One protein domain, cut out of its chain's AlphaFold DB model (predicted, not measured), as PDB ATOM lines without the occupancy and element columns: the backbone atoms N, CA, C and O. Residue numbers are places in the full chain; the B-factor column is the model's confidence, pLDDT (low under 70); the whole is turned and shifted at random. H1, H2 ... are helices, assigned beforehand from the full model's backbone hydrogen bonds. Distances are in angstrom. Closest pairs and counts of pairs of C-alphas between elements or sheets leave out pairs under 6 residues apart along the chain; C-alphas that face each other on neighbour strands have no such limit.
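This is residues 4 to 154 of the 154 residues of an uncharacterized protein of Balneola sp (UniProt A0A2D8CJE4). One long helix, H1, runs most of the length of a rod; H2 folds back along it as a hairpin and H7 runs along another side, while H3, H4, H5 and H6 make a small head round its first residues. The printed part has 151 residues with seven named helices, H1 to H7 in chain order, and no named strand: all helix. It is only just loose, close to extended, with a radius of gyration of the C-alphas of 21.8 A and spans of 73 by 24 by 19 A.

H1, residues 4 to 41, begins at C-alpha 4 (68.254, 52.383, 146.638) and measures 53.9 A. H2, residues 45 to 66, measures 30.6 A, with a kink of 28 degrees near residue 60. H3 is residues 74 to 84, H4 92 to 95, H5 104 to 119, 23.6 A long, and H6 122 to 125. H7, residues 129 to 153, measures 36.4 A and ends at C-alpha 153 (35.712, 13.407, 120.892).

H1 is the hub, touching four helices. It touches H2 at Gly 30 and Gly 52, closest C-alphas 4.6 A apart, opposite ways at a shallow tilt of 34 degrees, only just short of steep. It touches H7 at Gly 28 and Phe 138, 4.4 A, the same way at 17 degrees, a shallow tilt. H2 and H7 are apart. With residues 7 to 11 alone H1 touches H3, about perpendicular at 85 degrees, closest C-alphas Leu 7 and Gln 74, 5.8 A. With residues 6 to 14 alone it touches H6, closest C-alphas Gly 10 and Tyr 123, 6.0 A. H4 touches H3 at Ala 92 and Ala 78, closest C-alphas 4.9 A apart, and H5 at Val 94 and Arg 110, 6.0 A. Every O i to N i+4 pair is within hydrogen-bond range in H3, H5 and H7, 33 of 34 in H1 and 17 of 18 in H2; H4 and H6 are too short for such a pair.

The C-alphas farthest apart, of Pro 104 and Ser 154, are 74.1 A apart. The printed part has no cut and no long link. Its mean pLDDT is 84.6; residues 4, 68 to 71 and 154 are under 70.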
ATOM      1  N   SER A   4      68.322  52.598 148.092       69.44
ATOM      2  CA  SER A   4      68.254  52.383 146.638       69.44
ATOM      3  C   SER A   4      68.222  50.891 146.264       69.44
ATOM      4  O   SER A   4      67.515  50.502 145.336       69.44
ATOM      5  N   GLN A   5      68.923  50.029 147.010       77.38
ATOM      6  CA  GLN A   5      68.905  48.577 146.793       77.38
ATOM      7  C   GLN A   5      67.554  47.958 147.171       77.38
ATOM      8  O   GLN A   5      67.050  47.133 146.414       77.38
ATOM      9  N   VAL A   6      66.945  48.405 148.277       78.75
ATOM     10  CA  VAL A   6      65.605  47.969 148.720       78.75
ATOM     11  C   VAL A   6      64.559  48.242 147.631       78.75
ATOM     12  O   VAL A   6      63.789  47.364 147.246       78.75
ATOM     13  N   LEU A   7      64.572  49.448 147.059       79.31
ATOM     14  CA  LEU A   7      63.626  49.824 146.007       79.31
ATOM     15  C   LEU A   7      63.911  49.127 144.670       79.31
ATOM     16  O   LEU A   7      62.975  48.775 143.950       79.31
ATOM     17  N   LEU A   8      65.182  48.884 144.333       80.88
ATOM     18  CA  LEU A   8      65.548  48.093 143.153       80.88
ATOM     19  C   LEU A   8      65.049  46.651 143.257       80.88
ATOM     20  O   LEU A   8      64.507  46.129 142.283       80.88
ATOM     21  N   GLU A   9      65.177  46.025 144.427       81.69
ATOM     22  CA  GLU A   9      64.599  44.706 144.689       81.69
ATOM     23  C   GLU A   9      63.078  44.715 144.469       81.69
ATOM     24  O   GLU A   9      62.536  43.809 143.829       81.69
ATOM     25  N   GLY A  10      62.398  45.777 144.910       81.94
ATOM     26  CA  GLY A  10      60.978  45.993 144.642       81.94
ATOM     27  C   GLY A  10      60.630  46.042 143.162       81.94
ATOM     28  O   GLY A  10      59.729  45.336 142.706       81.94
ATOM     29  N   ILE A  11      61.383  46.824 142.388       84.00
ATOM     30  CA  ILE A  11      61.195  46.945 140.937       84.00
ATOM     31  C   ILE A  11      61.409  45.598 140.243       84.00
ATOM     32  O   ILE A  11      60.628  45.232 139.362       84.00
ATOM     33  N   TYR A  12      62.451  44.847 140.607       84.88
ATOM     34  CA  TYR A  12      62.715  43.546 139.992       84.88
ATOM     35  C   TYR A  12      61.621  42.530 140.313       84.88
ATOM     36  O   TYR A  12      61.120  41.875 139.397       84.88
ATOM     37  N   ASN A  13      61.186  42.447 141.571       85.88
ATOM     38  CA  ASN A  13      60.082  41.573 141.963       85.88
ATOM     39  C   ASN A  13      58.775  41.950 141.255       85.88
ATOM     40  O   ASN A  13      58.068  41.079 140.748       85.88
ATOM     41  N   TRP A  14      58.481  43.244 141.144       83.00
ATOM     42  CA  TRP A  14      57.329  43.733 140.395       83.00
ATOM     43  C   TRP A  14      57.376  43.317 138.918       83.00
ATOM     44  O   TRP A  14      56.409  42.764 138.385       83.00
ATOM     45  N   LYS A  15      58.524  43.512 138.257       83.62
ATOM     46  CA  LYS A  15      58.729  43.093 136.862       83.62
ATOM     47  C   LYS A  15      58.557  41.585 136.693       83.62
ATOM     48  O   LYS A  15      57.880  41.164 135.761       83.62
ATOM     49  N   LEU A  16      59.106  40.780 137.604       86.38
ATOM     50  CA  LEU A  16      58.948  39.323 137.583       86.38
ATOM     51  C   LEU A  16      57.477  38.906 137.688       86.38
ATOM     52  O   LEU A  16      57.032  38.051 136.925       86.38
ATOM     53  N   ARG A  17      56.698  39.541 138.571       86.75
ATOM     54  CA  ARG A  17      55.257  39.272 138.710       86.75
ATOM     55  C   ARG A  17      54.475  39.614 137.451       86.75
ATOM     56  O   ARG A  17      53.612  38.843 137.042       86.75
ATOM     57  N   LEU A  18      54.789  40.738 136.811       83.25
ATOM     58  CA  LEU A  18      54.160  41.116 135.546       83.25
ATOM     59  C   LEU A  18      54.511  40.148 134.414       83.25
ATOM     60  O   LEU A  18      53.623  39.749 133.665       83.25
ATOM     61  N   VAL A  19      55.776  39.730 134.315       87.12
ATOM     62  CA  VAL A  19      56.204  38.721 133.335       87.12
ATOM     63  C   VAL A  19      55.482  37.398 133.581       87.12
ATOM     64  O   VAL A  19      54.918  36.833 132.648       87.12
ATOM     65  N   LEU A  20      55.419  36.935 134.829       89.12
ATOM     66  CA  LEU A  20      54.694  35.717 135.190       89.12
ATOM     67  C   LEU A  20      53.202  35.817 134.845       89.12
ATOM     68  O   LEU A  20      52.640  34.897 134.254       89.12
ATOM     69  N   SER A  21      52.569  36.946 135.169       88.94
ATOM     70  CA  SER A  21      51.173  37.220 134.824       88.94
ATOM     71  C   SER A  21      50.943  37.170 133.312       88.94
ATOM     72  O   SER A  21      49.974  36.557 132.868       88.94
ATOM     73  N   ALA A  22      51.825  37.778 132.516       88.62
ATOM     74  CA  ALA A  22      51.737  37.756 131.059       88.62
ATOM     75  C   ALA A  22      51.848  36.331 130.508       88.62
ATOM     76  O   ALA A  22      51.017  35.913 129.705       88.62
ATOM     77  N   LEU A  23      52.839  35.572 130.985       90.94
ATOM     78  CA  LEU A  23      53.071  34.193 130.561       90.94
ATOM     79  C   LEU A  23      51.847  33.314 130.835       90.94
ATOM     80  O   LEU A  23      51.390  32.615 129.935       90.94
ATOM     81  N   LEU A  24      51.280  33.388 132.043       91.19
ATOM     82  CA  LEU A  24      50.099  32.606 132.419       91.19
ATOM     83  C   LEU A  24      48.871  32.974 131.573       91.19
ATOM     84  O   LEU A  24      48.211  32.081 131.038       91.19
ATOM     85  N   CYS A  25      48.592  34.270 131.405       90.44
ATOM     86  CA  CYS A  25      47.460  34.739 130.605       90.44
ATOM     87  C   CYS A  25      47.562  34.276 129.149       90.44
ATOM     88  O   CYS A  25      46.630  33.671 128.624       90.44
ATOM     89  N   ILE A  26      48.691  34.557 128.492       93.19
ATOM     90  CA  ILE A  26      48.847  34.293 127.061       93.19
ATOM     91  C   ILE A  26      48.946  32.791 126.788       93.19
ATOM     92  O   ILE A  26      48.395  32.328 125.794       93.19
ATOM     93  N   MET A  27      49.578  32.012 127.669       92.88
ATOM     94  CA  MET A  27      49.620  30.555 127.526       92.88
ATOM     95  C   MET A  27      48.213  29.948 127.582       92.88
ATOM     96  O   MET A  27      47.845  29.178 126.699       92.88
ATOM     97  N   GLY A  28      47.403  30.328 128.577       91.69
ATOM     98  CA  GLY A  28      46.034  29.821 128.713       91.69
ATOM     99  C   GLY A  28      45.142  30.236 127.546       91.69
ATOM    100  O   GLY A  28      44.484  29.395 126.935       91.69
ATOM    101  N   LEU A  29      45.162  31.524 127.196       93.00
ATOM    102  CA  LEU A  29      44.377  32.055 126.084       93.00
ATOM    103  C   LEU A  29      44.823  31.490 124.733       93.00
ATOM    104  O   LEU A  29      43.976  31.203 123.895       93.00
ATOM    105  N   GLY A  30      46.126  31.303 124.515       92.94
ATOM    106  CA  GLY A  30      46.658  30.743 123.274       92.94
ATOM    107  C   GLY A  30      46.164  29.322 123.020       92.94
ATOM    108  O   GLY A  30      45.754  29.017 121.901       92.94
ATOM    109  N   ILE A  31      46.125  28.487 124.066       91.31
ATOM    110  CA  ILE A  31      45.548  27.136 123.999       91.31
ATOM    111  C   ILE A  31      44.044  27.211 123.707       91.31
ATOM    112  O   ILE A  31      43.552  26.528 122.815       91.31
ATOM    113  N   LEU A  32      43.306  28.071 124.412       93.75
ATOM    114  CA  LEU A  32      41.861  28.189 124.211       93.75
ATOM    115  C   LEU A  32      41.505  28.662 122.797       93.75
ATOM    116  O   LEU A  32      40.618  28.098 122.158       93.75
ATOM    117  N   ILE A  33      42.207  29.679 122.296       92.12
ATOM    118  CA  ILE A  33      41.999  30.221 120.951       92.12
ATOM    119  C   ILE A  33      42.333  29.166 119.897       92.12
ATOM    120  O   ILE A  33      41.580  29.027 118.937       92.12
ATOM    121  N   SER A  34      43.419  28.404 120.060       92.94
ATOM    122  CA  SER A  34      43.768  27.379 119.078       92.94
ATOM    123  C   SER A  34      42.745  26.242 119.029       92.94
ATOM    124  O   SER A  34      42.412  25.775 117.941       92.94
ATOM    125  N   MET A  35      42.179  25.856 120.176       90.62
ATOM    126  CA  MET A  35      41.095  24.873 120.251       90.62
ATOM    127  C   MET A  35      39.802  25.406 119.624       90.62
ATOM    128  O   MET A  35      39.182  24.719 118.817       90.62
ATOM    129  N   ALA A  36      39.430  26.655 119.921       89.75
ATOM    130  CA  ALA A  36      38.250  27.290 119.338       89.75
ATOM    131  C   ALA A  36      38.366  27.468 117.813       89.75
ATOM    132  O   ALA A  36      37.413  27.202 117.086       89.75
ATOM    133  N   LEU A  37      39.534  27.874 117.307       88.81
ATOM    134  CA  LEU A  37      39.795  27.949 115.865       88.81
ATOM    135  C   LEU A  37      39.787  26.567 115.212       88.81
ATOM    136  O   LEU A  37      39.341  26.430 114.074       88.81
ATOM    137  N   GLY A  38      40.240  25.544 115.937       86.00
ATOM    138  CA  GLY A  38      40.205  24.162 115.483       86.00
ATOM    139  C   GLY A  38      38.804  23.651 115.161       86.00
ATOM    140  O   GLY A  38      38.667  22.910 114.192       86.00
ATOM    141  N   LEU A  39      37.787  24.108 115.899       84.56
ATOM    142  CA  LEU A  39      36.376  23.823 115.610       84.56
ATOM    143  C   LEU A  39      35.887  24.497 114.320       84.56
ATOM    144  O   LEU A  39      35.080  23.931 113.594       84.56
ATOM    145  N   VAL A  40      36.336  25.726 114.053       85.19
ATOM    146  CA  VAL A  40      35.826  26.548 112.940       85.19
ATOM    147  C   VAL A  40      36.483  26.181 111.610       85.19
ATOM    148  O   VAL A  40      35.841  26.256 110.566       85.19
ATOM    149  N   VAL A  41      37.769  25.825 111.643       87.44
ATOM    150  CA  VAL A  41      38.608  25.628 110.446       87.44
ATOM    151  C   VAL A  41      39.040  24.161 110.285       87.44
ATOM    152  O   VAL A  41      39.890  23.863 109.456       87.44
ATOM    153  N   GLU A  42      38.476  23.242 111.079       84.25
ATOM    154  CA  GLU A  42      38.787  21.799 111.063       84.25
ATOM    155  C   GLU A  42      40.299  21.503 111.147       84.25
ATOM    156  O   GLU A  42      40.858  20.691 110.410       84.25
ATOM    157  N   LEU A  43      40.994  22.189 112.060       85.62
ATOM    158  CA  LEU A  43      42.442  22.030 112.219       85.62
ATOM    159  C   LEU A  43      42.788  20.698 112.883       85.62
ATOM    160  O   LEU A  43      42.157  20.312 113.875       85.62
ATOM    161  N   SER A  44      43.865  20.057 112.421       88.38
ATOM    162  CA  SER A  44      44.419  18.880 113.091       88.38
ATOM    163  C   SER A  44      44.999  19.235 114.467       88.38
ATOM    164  O   SER A  44      45.287  20.394 114.775       88.38
ATOM    165  N   VAL A  45      45.234  18.225 115.308       85.56
ATOM    166  CA  VAL A  45      45.866  18.412 116.630       85.56
ATOM    167  C   VAL A  45      47.237  19.095 116.514       85.56
ATOM    168  O   VAL A  45      47.594  19.938 117.344       85.56
ATOM    169  N   LEU A  46      47.998  18.765 115.466       89.94
ATOM    170  CA  LEU A  46      49.306  19.365 115.211       89.94
ATOM    171  C   LEU A  46      49.169  20.854 114.870       89.94
ATOM    172  O   LEU A  46      49.861  21.682 115.461       89.94
ATOM    173  N   ASP A  47      48.233  21.204 113.987       89.88
ATOM    174  CA  ASP A  47      48.007  22.589 113.561       89.88
ATOM    175  C   ASP A  47      47.556  23.472 114.729       89.88
ATOM    176  O   ASP A  47      48.064  24.579 114.919       89.88
ATOM    177  N   ARG A  48      46.666  22.957 115.587       89.31
ATOM    178  CA  ARG A  48      46.227  23.658 116.808       89.31
ATOM    179  C   ARG A  48      47.389  23.919 117.763       89.31
ATOM    180  O   ARG A  48      47.471  24.992 118.363       89.31
ATOM    181  N   SER A  49      48.310  22.966 117.885       88.75
ATOM    182  CA  SER A  49      49.513  23.127 118.709       88.75
ATOM    183  C   SER A  49      50.426  24.224 118.151       88.75
ATOM    184  O   SER A  49      50.891  25.078 118.906       88.75
ATOM    185  N   ILE A  50      50.624  24.257 116.828       92.31
ATOM    186  CA  ILE A  50      51.416  25.295 116.147       92.31
ATOM    187  C   ILE A  50      50.789  26.678 116.355       92.31
ATOM    188  O   ILE A  50      51.494  27.617 116.730       92.31
ATOM    189  N   VAL A  51      49.471  26.808 116.171       91.44
ATOM    190  CA  VAL A  51      48.746  28.071 116.388       91.44
ATOM    191  C   VAL A  51      48.876  28.536 117.839       91.44
ATOM    192  O   VAL A  51      49.207  29.696 118.078       91.44
ATOM    193  N   GLY A  52      48.680  27.639 118.811       91.25
ATOM    194  CA  GLY A  52      48.818  27.971 120.231       91.25
ATOM    195  C   GLY A  52      50.221  28.475 120.582       91.25
ATOM    196  O   GLY A  52      50.363  29.499 121.253       91.25
ATOM    197  N   ILE A  53      51.264  27.815 120.063       91.19
ATOM    198  CA  ILE A  53      52.661  28.236 120.247       91.19
ATOM    199  C   ILE A  53      52.921  29.592 119.582       91.19
ATOM    200  O   ILE A  53      53.561  30.450 120.190       91.19
ATOM    201  N   ALA A  54      52.413  29.821 118.369       92.44
ATOM    202  CA  ALA A  54      52.578  31.092 117.668       92.44
ATOM    203  C   ALA A  54      51.935  32.254 118.444       92.44
ATOM    204  O   ALA A  54      52.571  33.291 118.649       92.44
ATOM    205  N   ILE A  55      50.709  32.057 118.947       92.69
ATOM    206  CA  ILE A  55      50.030  33.032 119.811       92.69
ATOM    207  C   ILE A  55      50.849  33.273 121.078       92.69
ATOM    208  O   ILE A  55      51.009  34.419 121.486       92.69
ATOM    209  N   PHE A  56      51.415  32.230 121.684       91.88
ATOM    210  CA  PHE A  56      52.234  32.377 122.882       91.88
ATOM    211  C   PHE A  56      53.523  33.173 122.642       91.88
ATOM    212  O   PHE A  56      53.811  34.128 123.376       91.88
ATOM    213  N   MET A  57      54.271  32.816 121.596       90.88
ATOM    214  CA  MET A  57      55.554  33.435 121.257       90.88
ATOM    215  C   MET A  57      55.415  34.904 120.853       90.88
ATOM    216  O   MET A  57      56.289  35.700 121.183       90.88
ATOM    217  N   VAL A  58      54.326  35.281 120.173       92.00
ATOM    218  CA  VAL A  58      54.088  36.668 119.728       92.00
ATOM    219  C   VAL A  58      53.281  37.465 120.757       92.00
ATOM    220  O   VAL A  58      53.563  38.636 121.013       92.00
ATOM    221  N   GLY A  59      52.292  36.835 121.386       88.25
ATOM    222  CA  GLY A  59      51.378  37.475 122.329       88.25
ATOM    223  C   GLY A  59      52.057  37.895 123.626       88.25
ATOM    224  O   GLY A  59      51.757  38.968 124.142       88.25
ATOM    225  N   THR A  60      53.019  37.112 124.127       87.06
ATOM    226  CA  THR A  60      53.766  37.457 125.348       87.06
ATOM    227  C   THR A  60      54.558  38.762 125.188       87.06
ATOM    228  O   THR A  60      54.307  39.691 125.957       87.06
ATOM    229  N   PRO A  61      55.470  38.916 124.204       84.19
ATOM    230  CA  PRO A  61      56.184  40.178 124.024       84.19
ATOM    231  C   PRO A  61      55.240  41.339 123.684       84.19
ATOM    232  O   PRO A  61      55.422  42.429 124.222       84.19
ATOM    233  N   ALA A  62      54.197  41.118 122.874       86.56
ATOM    234  CA  ALA A  62      53.208  42.153 122.565       86.56
ATOM    235  C   ALA A  62      52.478  42.656 123.823       86.56
ATOM    236  O   ALA A  62      52.348  43.866 124.018       86.56
ATOM    237  N   TYR A  63      52.065  41.745 124.710       84.12
ATOM    238  CA  TYR A  63      51.449  42.088 125.989       84.12
ATOM    239  C   TYR A  63      52.404  42.897 126.864       84.12
ATOM    240  O   TYR A  63      52.016  43.935 127.394       84.12
ATOM    241  N   LEU A  64      53.662  42.467 126.994       80.19
ATOM    242  CA  LEU A  64      54.652  43.165 127.822       80.19
ATOM    243  C   LEU A  64      54.934  44.589 127.306       80.19
ATOM    244  O   LEU A  64      55.049  45.518 128.108       80.19
ATOM    245  N   ILE A  65      54.986  44.774 125.982       81.62
ATOM    246  CA  ILE A  65      55.140  46.089 125.341       81.62
ATOM    247  C   ILE A  65      53.905  46.963 125.603       81.62
ATOM    248  O   ILE A  65      54.041  48.092 126.077       81.62
ATOM    249  N   ALA A  66      52.702  46.439 125.351       79.75
ATOM    250  CA  ALA A  66      51.447  47.167 125.547       79.75
ATOM    251  C   ALA A  66      51.207  47.548 127.020       79.75
ATOM    252  O   ALA A  66      50.694  48.627 127.308       79.75
ATOM    253  N   SER A  67      51.646  46.698 127.952       71.44
ATOM    254  CA  SER A  67      51.539  46.915 129.402       71.44
ATOM    255  C   SER A  67      52.459  48.021 129.927       71.44
ATOM    256  O   SER A  67      52.403  48.350 131.109       71.44
ATOM    257  N   ASN A  68      53.317  48.600 129.077       68.44
ATOM    258  CA  ASN A  68      54.205  49.708 129.427       68.44
ATOM    259  C   ASN A  68      55.106  49.412 130.643       68.44
ATOM    260  O   ASN A  68      55.348  50.271 131.493       68.44
ATOM    261  N   LEU A  69      55.637  48.184 130.703       61.12
ATOM    262  CA  LEU A  69      56.501  47.663 131.775       61.12
ATOM    263  C   LEU A  69      57.724  48.535 132.106       61.12
ATOM    264  O   LEU A  69      58.319  48.388 133.173       61.12
ATOM    265  N   GLY A  70      58.103  49.435 131.197       57.69
ATOM    266  CA  GLY A  70      59.198  50.381 131.378       57.69
ATOM    267  C   GLY A  70      58.885  51.586 132.269       57.69
ATOM    268  O   GLY A  70      59.819  52.305 132.605       57.69
ATOM    269  N   LYS A  71      57.623  51.828 132.656       67.19
ATOM    270  CA  LYS A  71      57.236  53.049 133.392       67.19
ATOM    271  C   LYS A  71      57.214  52.930 134.917       67.19
ATOM    272  O   LYS A  71      57.010  53.943 135.570       67.19
ATOM    273  N   VAL A  72      57.412  51.739 135.485       73.56
ATOM    274  CA  VAL A  72      57.459  51.582 136.949       73.56
ATOM    275  C   VAL A  72      58.864  51.889 137.448       73.56
ATOM    276  O   VAL A  72      59.816  51.161 137.149       73.56
ATOM    277  N   ASP A  73      58.971  52.976 138.199       80.31
ATOM    278  CA  ASP A  73      60.198  53.498 138.784       80.31
ATOM    279  C   ASP A  73      60.188  53.396 140.322       80.31
ATOM    280  O   ASP A  73      59.259  52.868 140.937       80.31
ATOM    281  N   GLN A  74      61.260  53.876 140.952       81.69
ATOM    282  CA  GLN A  74      61.427  53.818 142.407       81.69
ATOM    283  C   GLN A  74      60.357  54.631 143.153       81.69
ATOM    284  O   GLN A  74      59.908  54.199 144.213       81.69
ATOM    285  N   TYR A  75      59.901  55.750 142.582       82.88
ATOM    286  CA  TYR A  75      58.830  56.573 143.148       82.88
ATOM    287  C   TYR A  75      57.479  55.861 143.114       82.88
ATOM    288  O   TYR A  75      56.732  55.922 144.085       82.88
ATOM    289  N   THR A  76      57.193  55.120 142.044       81.50
ATOM    290  CA  THR A  76      55.980  54.298 141.957       81.50
ATOM    291  C   THR A  76      55.957  53.231 143.055       81.50
ATOM    292  O   THR A  76      54.933  53.033 143.707       81.50
ATOM    293  N   ILE A  77      57.091  52.560 143.305       82.69
ATOM    294  CA  ILE A  77      57.199  51.579 144.399       82.69
ATOM    295  C   ILE A  77      57.042  52.255 145.766       82.69
ATOM    296  O   ILE A  77      56.309  51.738 146.603       82.69
ATOM    297  N   ALA A  78      57.668  53.414 145.985       82.75
ATOM    298  CA  ALA A  78      57.501  54.177 147.221       82.75
ATOM    299  C   ALA A  78      56.031  54.573 147.462       82.75
ATOM    300  O   ALA A  78      55.512  54.359 148.555       82.75
ATOM    301  N   GLY A  79      55.328  55.039 146.426       82.50
ATOM    302  CA  GLY A  79      53.893  55.327 146.497       82.50
ATOM    303  C   GLY A  79      53.065  54.108 146.911       82.50
ATOM    304  O   GLY A  79      52.242  54.200 147.817       82.50
ATOM    305  N   PHE A  80      53.339  52.931 146.335       79.44
ATOM    306  CA  PHE A  80      52.647  51.703 146.743       79.44
ATOM    307  C   PHE A  80      52.892  51.330 148.203       79.44
ATOM    308  O   PHE A  80      51.965  50.877 148.875       79.44
ATOM    309  N   LEU A  81      54.119  51.498 148.694       82.19
ATOM    310  CA  LEU A  81      54.447  51.219 150.090       82.19
ATOM    311  C   LEU A  81      53.692  52.152 151.034       82.19
ATOM    312  O   LEU A  81      53.139  51.682 152.021       82.19
ATOM    313  N   ASN A  82      53.603  53.436 150.686       84.00
ATOM    314  CA  ASN A  82      52.844  54.425 151.447       84.00
ATOM    315  C   ASN A  82      51.353  54.083 151.534       84.00
ATOM    316  O   ASN A  82      50.738  54.263 152.580       84.00
ATOM    317  N   GLU A  83      50.770  53.569 150.451       80.19
ATOM    318  CA  GLU A  83      49.363  53.162 150.430       80.19
ATOM    319  C   GLU A  83      49.115  51.822 151.143       80.19
ATOM    320  O   GLU A  83      48.040  51.606 151.706       80.19
ATOM    321  N   SER A  84      50.088  50.907 151.101       74.88
ATOM    322  CA  SER A  84      49.895  49.510 151.511       74.88
ATOM    323  C   SER A  84      50.361  49.211 152.936       74.88
ATOM    324  O   SER A  84      49.894  48.231 153.520       74.88
ATOM    325  N   LEU A  85      51.265  50.018 153.498       80.56
ATOM    326  CA  LEU A  85      51.876  49.782 154.808       80.56
ATOM    327  C   LEU A  85      51.662  50.971 155.734       80.56
ATOM    328  O   LEU A  85      52.208  52.055 155.533       80.56
ATOM    329  N   LYS A  86      50.903  50.739 156.805       74.00
ATOM    330  CA  LYS A  86      50.647  51.757 157.831       74.00
ATOM    331  C   LYS A  86      51.886  52.027 158.683       74.00
ATOM    332  O   LYS A  86      52.036  53.113 159.222       74.00
ATOM    333  N   GLU A  87      52.782  51.053 158.774       73.62
ATOM    334  CA  GLU A  87      54.020  51.074 159.554       73.62
ATOM    335  C   GLU A  87      55.049  52.084 159.009       73.62
ATOM    336  O   GLU A  87      55.936  52.544 159.732       73.62
ATOM    337  N   ILE A  88      54.918  52.455 157.732       75.38
ATOM    338  CA  ILE A  88      55.825  53.371 157.028       75.38
ATOM    339  C   ILE A  88      55.357  54.832 157.148       75.38
ATOM    340  O   ILE A  88      56.140  55.744 156.895       75.38
ATOM    341  N   ASP A  89      54.126  55.063 157.616       75.31
ATOM    342  CA  ASP A  89      53.525  56.388 157.857       75.31
ATOM    343  C   ASP A  89      53.604  57.354 156.657       75.31
ATOM    344  O   ASP A  89      53.691  58.565 156.809       75.31
ATOM    345  N   GLY A  90      53.601  56.822 155.431       75.94
ATOM    346  CA  GLY A  90      53.645  57.645 154.218       75.94
ATOM    347  C   GLY A  90      55.033  58.177 153.823       75.94
ATOM    348  O   GLY A  90      55.136  58.917 152.845       75.94
ATOM    349  N   ASP A  91      56.106  57.762 154.501       80.75
ATOM    350  CA  ASP A  91      57.457  58.311 154.292       80.75
ATOM    351  C   ASP A  91      58.367  57.476 153.368       80.75
ATOM    352  O   ASP A  91      59.584  57.679 153.332       80.75
ATOM    353  N   ALA A  92      57.838  56.532 152.582       81.69
ATOM    354  CA  ALA A  92      58.662  55.684 151.709       81.69
ATOM    355  C   ALA A  92      59.469  56.481 150.665       81.69
ATOM    356  O   ALA A  92      60.492  56.004 150.172       81.69
ATOM    357  N   GLU A  93      59.049  57.706 150.335       83.38
ATOM    358  CA  GLU A  93      59.750  58.604 149.407       83.38
ATOM    359  C   GLU A  93      61.164  58.970 149.886       83.38
ATOM    360  O   GLU A  93      62.061  59.212 149.072       83.38
ATOM    361  N   VAL A  94      61.398  58.937 151.203       84.88
ATOM    362  CA  VAL A  94      62.706  59.172 151.832       84.88
ATOM    363  C   VAL A  94      63.757  58.154 151.358       84.88
ATOM    364  O   VAL A  94      64.945  58.475 151.275       84.88
ATOM    365  N   LEU A  95      63.335  56.943 150.968       82.00
ATOM    366  CA  LEU A  95      64.220  55.907 150.418       82.00
ATOM    367  C   LEU A  95      64.716  56.240 148.999       82.00
ATOM    368  O   LEU A  95      65.774  55.747 148.594       82.00
ATOM    369  N   VAL A  96      63.974  57.076 148.261       83.62
ATOM    370  CA  VAL A  96      64.277  57.468 146.874       83.62
ATOM    371  C   VAL A  96      65.191  58.698 146.820       83.62
ATOM    372  O   VAL A  96      66.054  58.792 145.946       83.62
ATOM    373  N   LYS A  97      65.022  59.642 147.757       83.38
ATOM    374  CA  LYS A  97      65.793  60.896 147.801       83.38
ATOM    375  C   LYS A  97      67.301  60.646 147.940       83.38
ATOM    376  O   LYS A  97      67.758  59.688 148.583       83.38
ATOM    377  N   LYS A  98      68.101  61.543 147.352       79.38
ATOM    378  CA  LYS A  98      69.562  61.516 147.504       79.38
ATOM    379  C   LYS A  98      69.942  61.914 148.922       79.38
ATOM    380  O   LYS A  98      69.346  62.810 149.502       79.38
ATOM    381  N   GLU A  99      71.002  61.317 149.453       76.69
ATOM    382  CA  GLU A  99      71.433  61.565 150.834       76.69
ATOM    383  C   GLU A  99      71.779  63.038 151.128       76.69
ATOM    384  O   GLU A  99      71.596  63.511 152.247       76.69
ATOM    385  N   ALA A 100      72.235  63.775 150.110       77.31
ATOM    386  CA  ALA A 100      72.527  65.207 150.196       77.31
ATOM    387  C   ALA A 100      71.270  66.097 150.289       77.31
ATOM    388  O   ALA A 100      71.376  67.250 150.694       77.31
ATOM    389  N   GLU A 101      70.106  65.575 149.903       79.12
ATOM    390  CA  GLU A 101      68.817  66.280 149.911       79.12
ATOM    391  C   GLU A 101      68.002  65.971 151.176       79.12
ATOM    392  O   GLU A 101      66.958  66.579 151.390       79.12
ATOM    393  N   LEU A 102      68.477  65.036 152.009       80.94
ATOM    394  CA  LEU A 102      67.789  64.598 153.217       80.94
ATOM    395  C   LEU A 102      68.086  65.515 154.401       80.94
ATOM    396  O   LEU A 102      69.249  65.711 154.782       80.94
ATOM    397  N   ALA A 103      67.024  66.000 155.040       85.19
ATOM    398  CA  ALA A 103      67.117  66.646 156.341       85.19
ATOM    399  C   ALA A 103      67.604  65.646 157.416       85.19
ATOM    400  O   ALA A 103      67.440  64.434 157.258       85.19
ATOM    401  N   PRO A 104      68.182  66.115 158.540       80.75
ATOM    402  CA  PRO A 104      68.668  65.234 159.609       80.75
ATOM    403  C   PRO A 104      67.598  64.267 160.139       80.75
ATOM    404  O   PRO A 104      67.893  63.111 160.431       80.75
ATOM    405  N   GLU A 105      66.349  64.726 160.210       82.94
ATOM    406  CA  GLU A 105      65.196  63.932 160.645       82.94
ATOM    407  C   GLU A 105      64.833  62.847 159.618       82.94
ATOM    408  O   GLU A 105      64.627  61.687 159.977       82.94
ATOM    409  N   GLU A 106      64.869  63.180 158.322       82.88
ATOM    410  CA  GLU A 106      64.623  62.222 157.240       82.88
ATOM    411  C   GLU A 106      65.730  61.159 157.151       82.88
ATOM    412  O   GLU A 106      65.459  60.014 156.797       82.88
ATOM    413  N   LYS A 107      66.978  61.488 157.516       82.88
ATOM    414  CA  LYS A 107      68.066  60.495 157.592       82.88
ATOM    415  C   LYS A 107      67.791  59.432 158.649       82.88
ATOM    416  O   LYS A 107      67.918  58.246 158.360       82.88
ATOM    417  N   SER A 108      67.349  59.845 159.838       84.75
ATOM    418  CA  SER A 108      66.961  58.898 160.888       84.75
ATOM    419  C   SER A 108      65.775  58.035 160.451       84.75
ATOM    420  O   SER A 108      65.779  56.820 160.662       84.75
ATOM    421  N   ARG A 109      64.789  58.630 159.765       84.25
ATOM    422  CA  ARG A 109      63.653  57.883 159.213       84.25
ATOM    423  C   ARG A 109      64.092  56.864 158.162       84.25
ATOM    424  O   ARG A 109      63.631  55.726 158.185       84.25
ATOM    425  N   ARG A 110      65.024  57.236 157.280       84.38
ATOM    426  CA  ARG A 110      65.602  56.338 156.273       84.38
ATOM    427  C   ARG A 110      66.238  55.107 156.908       84.38
ATOM    428  O   ARG A 110      65.959  54.000 156.467       84.38
ATOM    429  N   GLU A 111      67.051  55.292 157.944       85.19
ATOM    430  CA  GLU A 111      67.714  54.188 158.649       85.19
ATOM    431  C   GLU A 111      66.704  53.229 159.292       85.19
ATOM    432  O   GLU A 111      66.861  52.012 159.194       85.19
ATOM    433  N   GLN A 112      65.628  53.759 159.886       85.81
ATOM    434  CA  GLN A 112      64.542  52.940 160.437       85.81
ATOM    435  C   GLN A 112      63.841  52.112 159.355       85.81
ATOM    436  O   GLN A 112      63.584  50.925 159.556       85.81
ATOM    437  N   LEU A 113      63.542  52.720 158.204       84.62
ATOM    438  CA  LEU A 113      62.904  52.027 157.085       84.62
ATOM    439  C   LEU A 113      63.832  50.979 156.465       84.62
ATOM    440  O   LEU A 113      63.398  49.869 156.169       84.62
ATOM    441  N   GLU A 114      65.117  51.293 156.306       85.31
ATOM    442  CA  GLU A 114      66.115  50.335 155.829       85.31
ATOM    443  C   GLU A 114      66.240  49.140 156.788       85.31
ATOM    444  O   GLU A 114      66.235  48.001 156.326       85.31
ATOM    445  N   ALA A 115      66.263  49.371 158.106       85.75
ATOM    446  CA  ALA A 115      66.256  48.302 159.107       85.75
ATOM    447  C   ALA A 115      64.978  47.449 159.035       85.75
ATOM    448  O   ALA A 115      65.056  46.220 159.014       85.75
ATOM    449  N   PHE A 116      63.811  48.088 158.907       85.94
ATOM    450  CA  PHE A 116      62.535  47.391 158.754       85.94
ATOM    451  C   PHE A 116      62.529  46.464 157.532       85.94
ATOM    452  O   PHE A 116      62.113  45.314 157.648       85.94
ATOM    453  N   PHE A 117      63.021  46.934 156.381       84.50
ATOM    454  CA  PHE A 117      63.041  46.147 155.143       84.50
ATOM    455  C   PHE A 117      64.144  45.083 155.084       84.50
ATOM    456  O   PHE A 117      64.042  44.152 154.285       84.50
ATOM    457  N   ILE A 118      65.177  45.187 155.925       83.56
ATOM    458  CA  ILE A 118      66.145  44.100 156.130       83.56
ATOM    459  C   ILE A 118      65.472  42.923 156.844       83.56
ATOM    460  O   ILE A 118      65.694  41.773 156.469       83.56
ATOM    461  N   GLU A 119      64.642  43.201 157.850       83.69
ATOM    462  CA  GLU A 119      63.908  42.166 158.589       83.69
ATOM    463  C   GLU A 119      62.652  41.689 157.843       83.69
ATOM    464  O   GLU A 119      62.271  40.523 157.943       83.69
ATOM    465  N   ASN A 120      62.030  42.572 157.058       82.69
ATOM    466  CA  ASN A 120      60.792  42.322 156.329       82.69
ATOM    467  C   ASN A 120      60.981  42.629 154.838       82.69
ATOM    468  O   ASN A 120      60.767  43.765 154.411       82.69
ATOM    469  N   PRO A 121      61.344  41.631 154.016       81.19
ATOM    470  CA  PRO A 121      61.627  41.853 152.606       81.19
ATOM    471  C   PRO A 121      60.472  42.525 151.858       81.19
ATOM    472  O   PRO A 121      59.310  42.118 151.968       81.19
ATOM    473  N   LEU A 122      60.806  43.525 151.040       81.38
ATOM    474  CA  LEU A 122      59.837  44.405 150.381       81.38
ATOM    475  C   LEU A 122      58.846  43.646 149.485       81.38
ATOM    476  O   LEU A 122      57.683  44.035 149.367       81.38
ATOM    477  N   TYR A 123      59.269  42.528 148.888       77.19
ATOM    478  CA  TYR A 123      58.404  41.723 148.027       77.19
ATOM    479  C   TYR A 123      57.162  41.180 148.752       77.19
ATOM    480  O   TYR A 123      56.137  40.981 148.102       77.19
ATOM    481  N   ASN A 124      57.193  40.987 150.074       80.88
ATOM    482  CA  ASN A 124      56.027  40.514 150.833       80.88
ATOM    483  C   ASN A 124      54.858  41.509 150.817       80.88
ATOM    484  O   ASN A 124      53.713  41.122 151.033       80.88
ATOM    485  N   PHE A 125      55.147  42.775 150.528       80.25
ATOM    486  CA  PHE A 125      54.179  43.865 150.572       80.25
ATOM    487  C   PHE A 125      53.757  44.352 149.188       80.25
ATOM    488  O   PHE A 125      52.837  45.156 149.060       80.25
ATOM    489  N   LEU A 126      54.406  43.856 148.133       79.00
ATOM    490  CA  LEU A 126      54.005  44.171 146.770       79.00
ATOM    491  C   LEU A 126      52.653  43.507 146.437       79.00
ATOM    492  O   LEU A 126      52.384  42.390 146.893       79.00
ATOM    493  N   PRO A 127      51.821  44.117 145.574       73.88
ATOM    494  CA  PRO A 127      50.538  43.535 145.199       73.88
ATOM    495  C   PRO A 127      50.700  42.222 144.419       73.88
ATOM    496  O   PRO A 127      51.453  42.141 143.448       73.88
ATOM    497  N   ASP A 128      49.928  41.202 144.798       80.44
ATOM    498  CA  ASP A 128      49.859  39.901 144.101       80.44
ATOM    499  C   ASP A 128      48.630  39.747 143.197       80.44
ATOM    500  O   ASP A 128      48.482  38.755 142.477       80.44
ATOM    501  N   LYS A 129      47.719  40.724 143.232       79.94
ATOM    502  CA  LYS A 129      46.451  40.690 142.493       79.94
ATOM    503  C   LYS A 129      46.623  40.359 140.996       79.94
ATOM    504  O   LYS A 129      45.869  39.502 140.535       79.94
ATOM    505  N   PRO A 130      47.603  40.925 140.254       79.50
ATOM    506  CA  PRO A 130      47.785  40.609 138.834       79.50
ATOM    507  C   PRO A 130      48.117  39.131 138.586       79.50
ATOM    508  O   PRO A 130      47.503  38.490 137.739       79.50
ATOM    509  N   VAL A 131      49.026  38.556 139.381       85.81
ATOM    510  CA  VAL A 131      49.440  37.148 139.248       85.81
ATOM    511  C   VAL A 131      48.279  36.212 139.571       85.81
ATOM    512  O   VAL A 131      48.027  35.260 138.835       85.81
ATOM    513  N   LYS A 132      47.523  36.503 140.636       86.88
ATOM    514  CA  LYS A 132      46.349  35.705 141.023       86.88
ATOM    515  C   LYS A 132      45.262  35.726 139.947       86.88
ATOM    516  O   LYS A 132      44.699  34.681 139.630       86.88
ATOM    517  N   GLN A 133      44.988  36.893 139.361       87.69
ATOM    518  CA  GLN A 133      44.030  37.025 138.260       87.69
ATOM    519  C   GLN A 133      44.490  36.265 137.012       87.69
ATOM    520  O   GLN A 133      43.692  35.552 136.408       87.69
ATOM    521  N   ALA A 134      45.775  36.360 136.665       90.75
ATOM    522  CA  ALA A 134      46.347  35.629 135.540       90.75
ATOM    523  C   ALA A 134      46.290  34.112 135.726       90.75
ATOM    524  O   ALA A 134      45.941  33.384 134.800       90.75
ATOM    525  N   TYR A 135      46.573  33.633 136.937       92.31
ATOM    526  CA  TYR A 135      46.455  32.220 137.275       92.31
ATOM    527  C   TYR A 135      45.009  31.722 137.165       92.31
ATOM    528  O   TYR A 135      44.753  30.668 136.586       92.31
ATOM    529  N   PHE A 136      44.047  32.501 137.664       92.56
ATOM    530  CA  PHE A 136      42.630  32.169 137.527       92.56
ATOM    531  C   PHE A 136      42.200  32.113 136.055       92.56
ATOM    532  O   PHE A 136      41.559  31.150 135.637       92.56
ATOM    533  N   LEU A 137      42.600  33.104 135.251       93.00
ATOM    534  CA  LEU A 137      42.318  33.127 133.816       93.00
ATOM    535  C   LEU A 137      42.929  31.917 133.100       93.00
ATOM    536  O   LEU A 137      42.268  31.301 132.266       93.00
ATOM    537  N   PHE A 138      44.166  31.559 133.445       95.12
ATOM    538  CA  PHE A 138      44.842  30.380 132.915       95.12
ATOM    539  C   PHE A 138      44.046  29.100 133.196       95.12
ATOM    540  O   PHE A 138      43.741  28.352 132.267       95.12
ATOM    541  N   LEU A 139      43.641  28.882 134.452       95.88
ATOM    542  CA  LEU A 139      42.850  27.713 134.843       95.88
ATOM    543  C   LEU A 139      41.508  27.642 134.109       95.88
ATOM    544  O   LEU A 139      41.161  26.593 133.570       95.88
ATOM    545  N   VAL A 140      40.769  28.751 134.052       95.44
ATOM    546  CA  VAL A 140      39.484  28.804 133.337       95.44
ATOM    547  C   VAL A 140      39.681  28.510 131.850       95.44
ATOM    548  O   VAL A 140      38.902  27.756 131.268       95.44
ATOM    549  N   SER A 141      40.749  29.037 131.249       95.25
ATOM    550  CA  SER A 141      41.073  28.785 129.841       95.25
ATOM    551  C   SER A 141      41.386  27.310 129.583       95.25
ATOM    552  O   SER A 141      40.916  26.758 128.589       95.25
ATOM    553  N   LEU A 142      42.114  26.643 130.483       93.69
ATOM    554  CA  LEU A 142      42.371  25.203 130.384       93.69
ATOM    555  C   LEU A 142      41.089  24.375 130.506       93.69
ATOM    556  O   LEU A 142      40.875  23.471 129.703       93.69
ATOM    557  N   ILE A 143      40.224  24.696 131.473       95.44
ATOM    558  CA  ILE A 143      38.942  23.999 131.664       95.44
ATOM    559  C   ILE A 143      38.070  24.139 130.411       95.44
ATOM    560  O   ILE A 143      37.533  23.148 129.920       95.44
ATOM    561  N   ALA A 144      37.969  25.349 129.856       94.88
ATOM    562  CA  ALA A 144      37.221  25.596 128.627       94.88
ATOM    563  C   ALA A 144      37.828  24.857 127.421       94.88
ATOM    564  O   ALA A 144      37.099  24.261 126.632       94.88
ATOM    565  N   SER A 145      39.158  24.828 127.313       92.56
ATOM    566  CA  SER A 145      39.863  24.086 126.259       92.56
ATOM    567  C   SER A 145      39.591  22.583 126.346       92.56
ATOM    568  O   SER A 145      39.365  21.932 125.328       92.56
ATOM    569  N   PHE A 146      39.571  22.033 127.562       92.12
ATOM    570  CA  PHE A 146      39.235  20.632 127.795       92.12
ATOM    571  C   PHE A 146      37.770  20.329 127.463       92.12
ATOM    572  O   PHE A 146      37.482  19.296 126.868       92.12
ATOM    573  N   ALA A 147      36.847  21.239 127.787       93.12
ATOM    574  CA  ALA A 147      35.443  21.097 127.411       93.12
ATOM    575  C   ALA A 147      35.257  21.064 125.884       93.12
ATOM    576  O   ALA A 147      34.513  20.222 125.387       93.12
ATOM    577  N   ILE A 148      35.972  21.922 125.140       90.44
ATOM    578  CA  ILE A 148      35.986  21.893 123.668       90.44
ATOM    579  C   ILE A 148      36.483  20.537 123.164       90.44
ATOM    580  O   ILE A 148      35.812  19.897 122.359       90.44
ATOM    581  N   TRP A 149      37.627  20.078 123.677       89.19
ATOM    582  CA  TRP A 149      38.193  18.786 123.296       89.19
ATOM    583  C   TRP A 149      37.220  17.628 123.543       89.19
ATOM    584  O   TRP A 149      37.043  16.775 122.676       89.19
ATOM    585  N   TYR A 150      36.578  17.619 124.716       91.00
ATOM    586  CA  TYR A 150      35.620  16.590 125.101       91.00
ATOM    587  C   TYR A 150      34.437  16.544 124.133       91.00
ATOM    588  O   TYR A 150      34.095  15.465 123.664       91.00
ATOM    589  N   VAL A 151      33.858  17.696 123.778       88.25
ATOM    590  CA  VAL A 151      32.736  17.773 122.826       88.25
ATOM    591  C   VAL A 151      33.117  17.259 121.434       88.25
ATOM    592  O   VAL A 151      32.289  16.645 120.779       88.25
ATOM    593  N   GLU A 152      34.353  17.470 120.979       81.62
ATOM    594  CA  GLU A 152      34.806  16.953 119.678       81.62
ATOM    595  C   GLU A 152      35.028  15.435 119.646       81.62
ATOM    596  O   GLU A 152      34.989  14.841 118.571       81.62
ATOM    597  N   HIS A 153      35.322  14.821 120.794       78.00
ATOM    598  CA  HIS A 153      35.712  13.407 120.892       78.00
ATOM    599  C   HIS A 153      34.654  12.531 121.592       78.00
ATOM    600  O   HIS A 153      34.927  11.357 121.853       78.00
ATOM    601  N   SER A 154      33.481  13.093 121.908       69.50
ATOM    602  CA  SER A 154      32.309  12.394 122.468       69.50
ATOM    603  C   SER A 154      31.289  12.088 121.381       69.50
ATOM    604  O   SER A 154      30.735  10.968 121.408       69.50
TER     605      SER A 154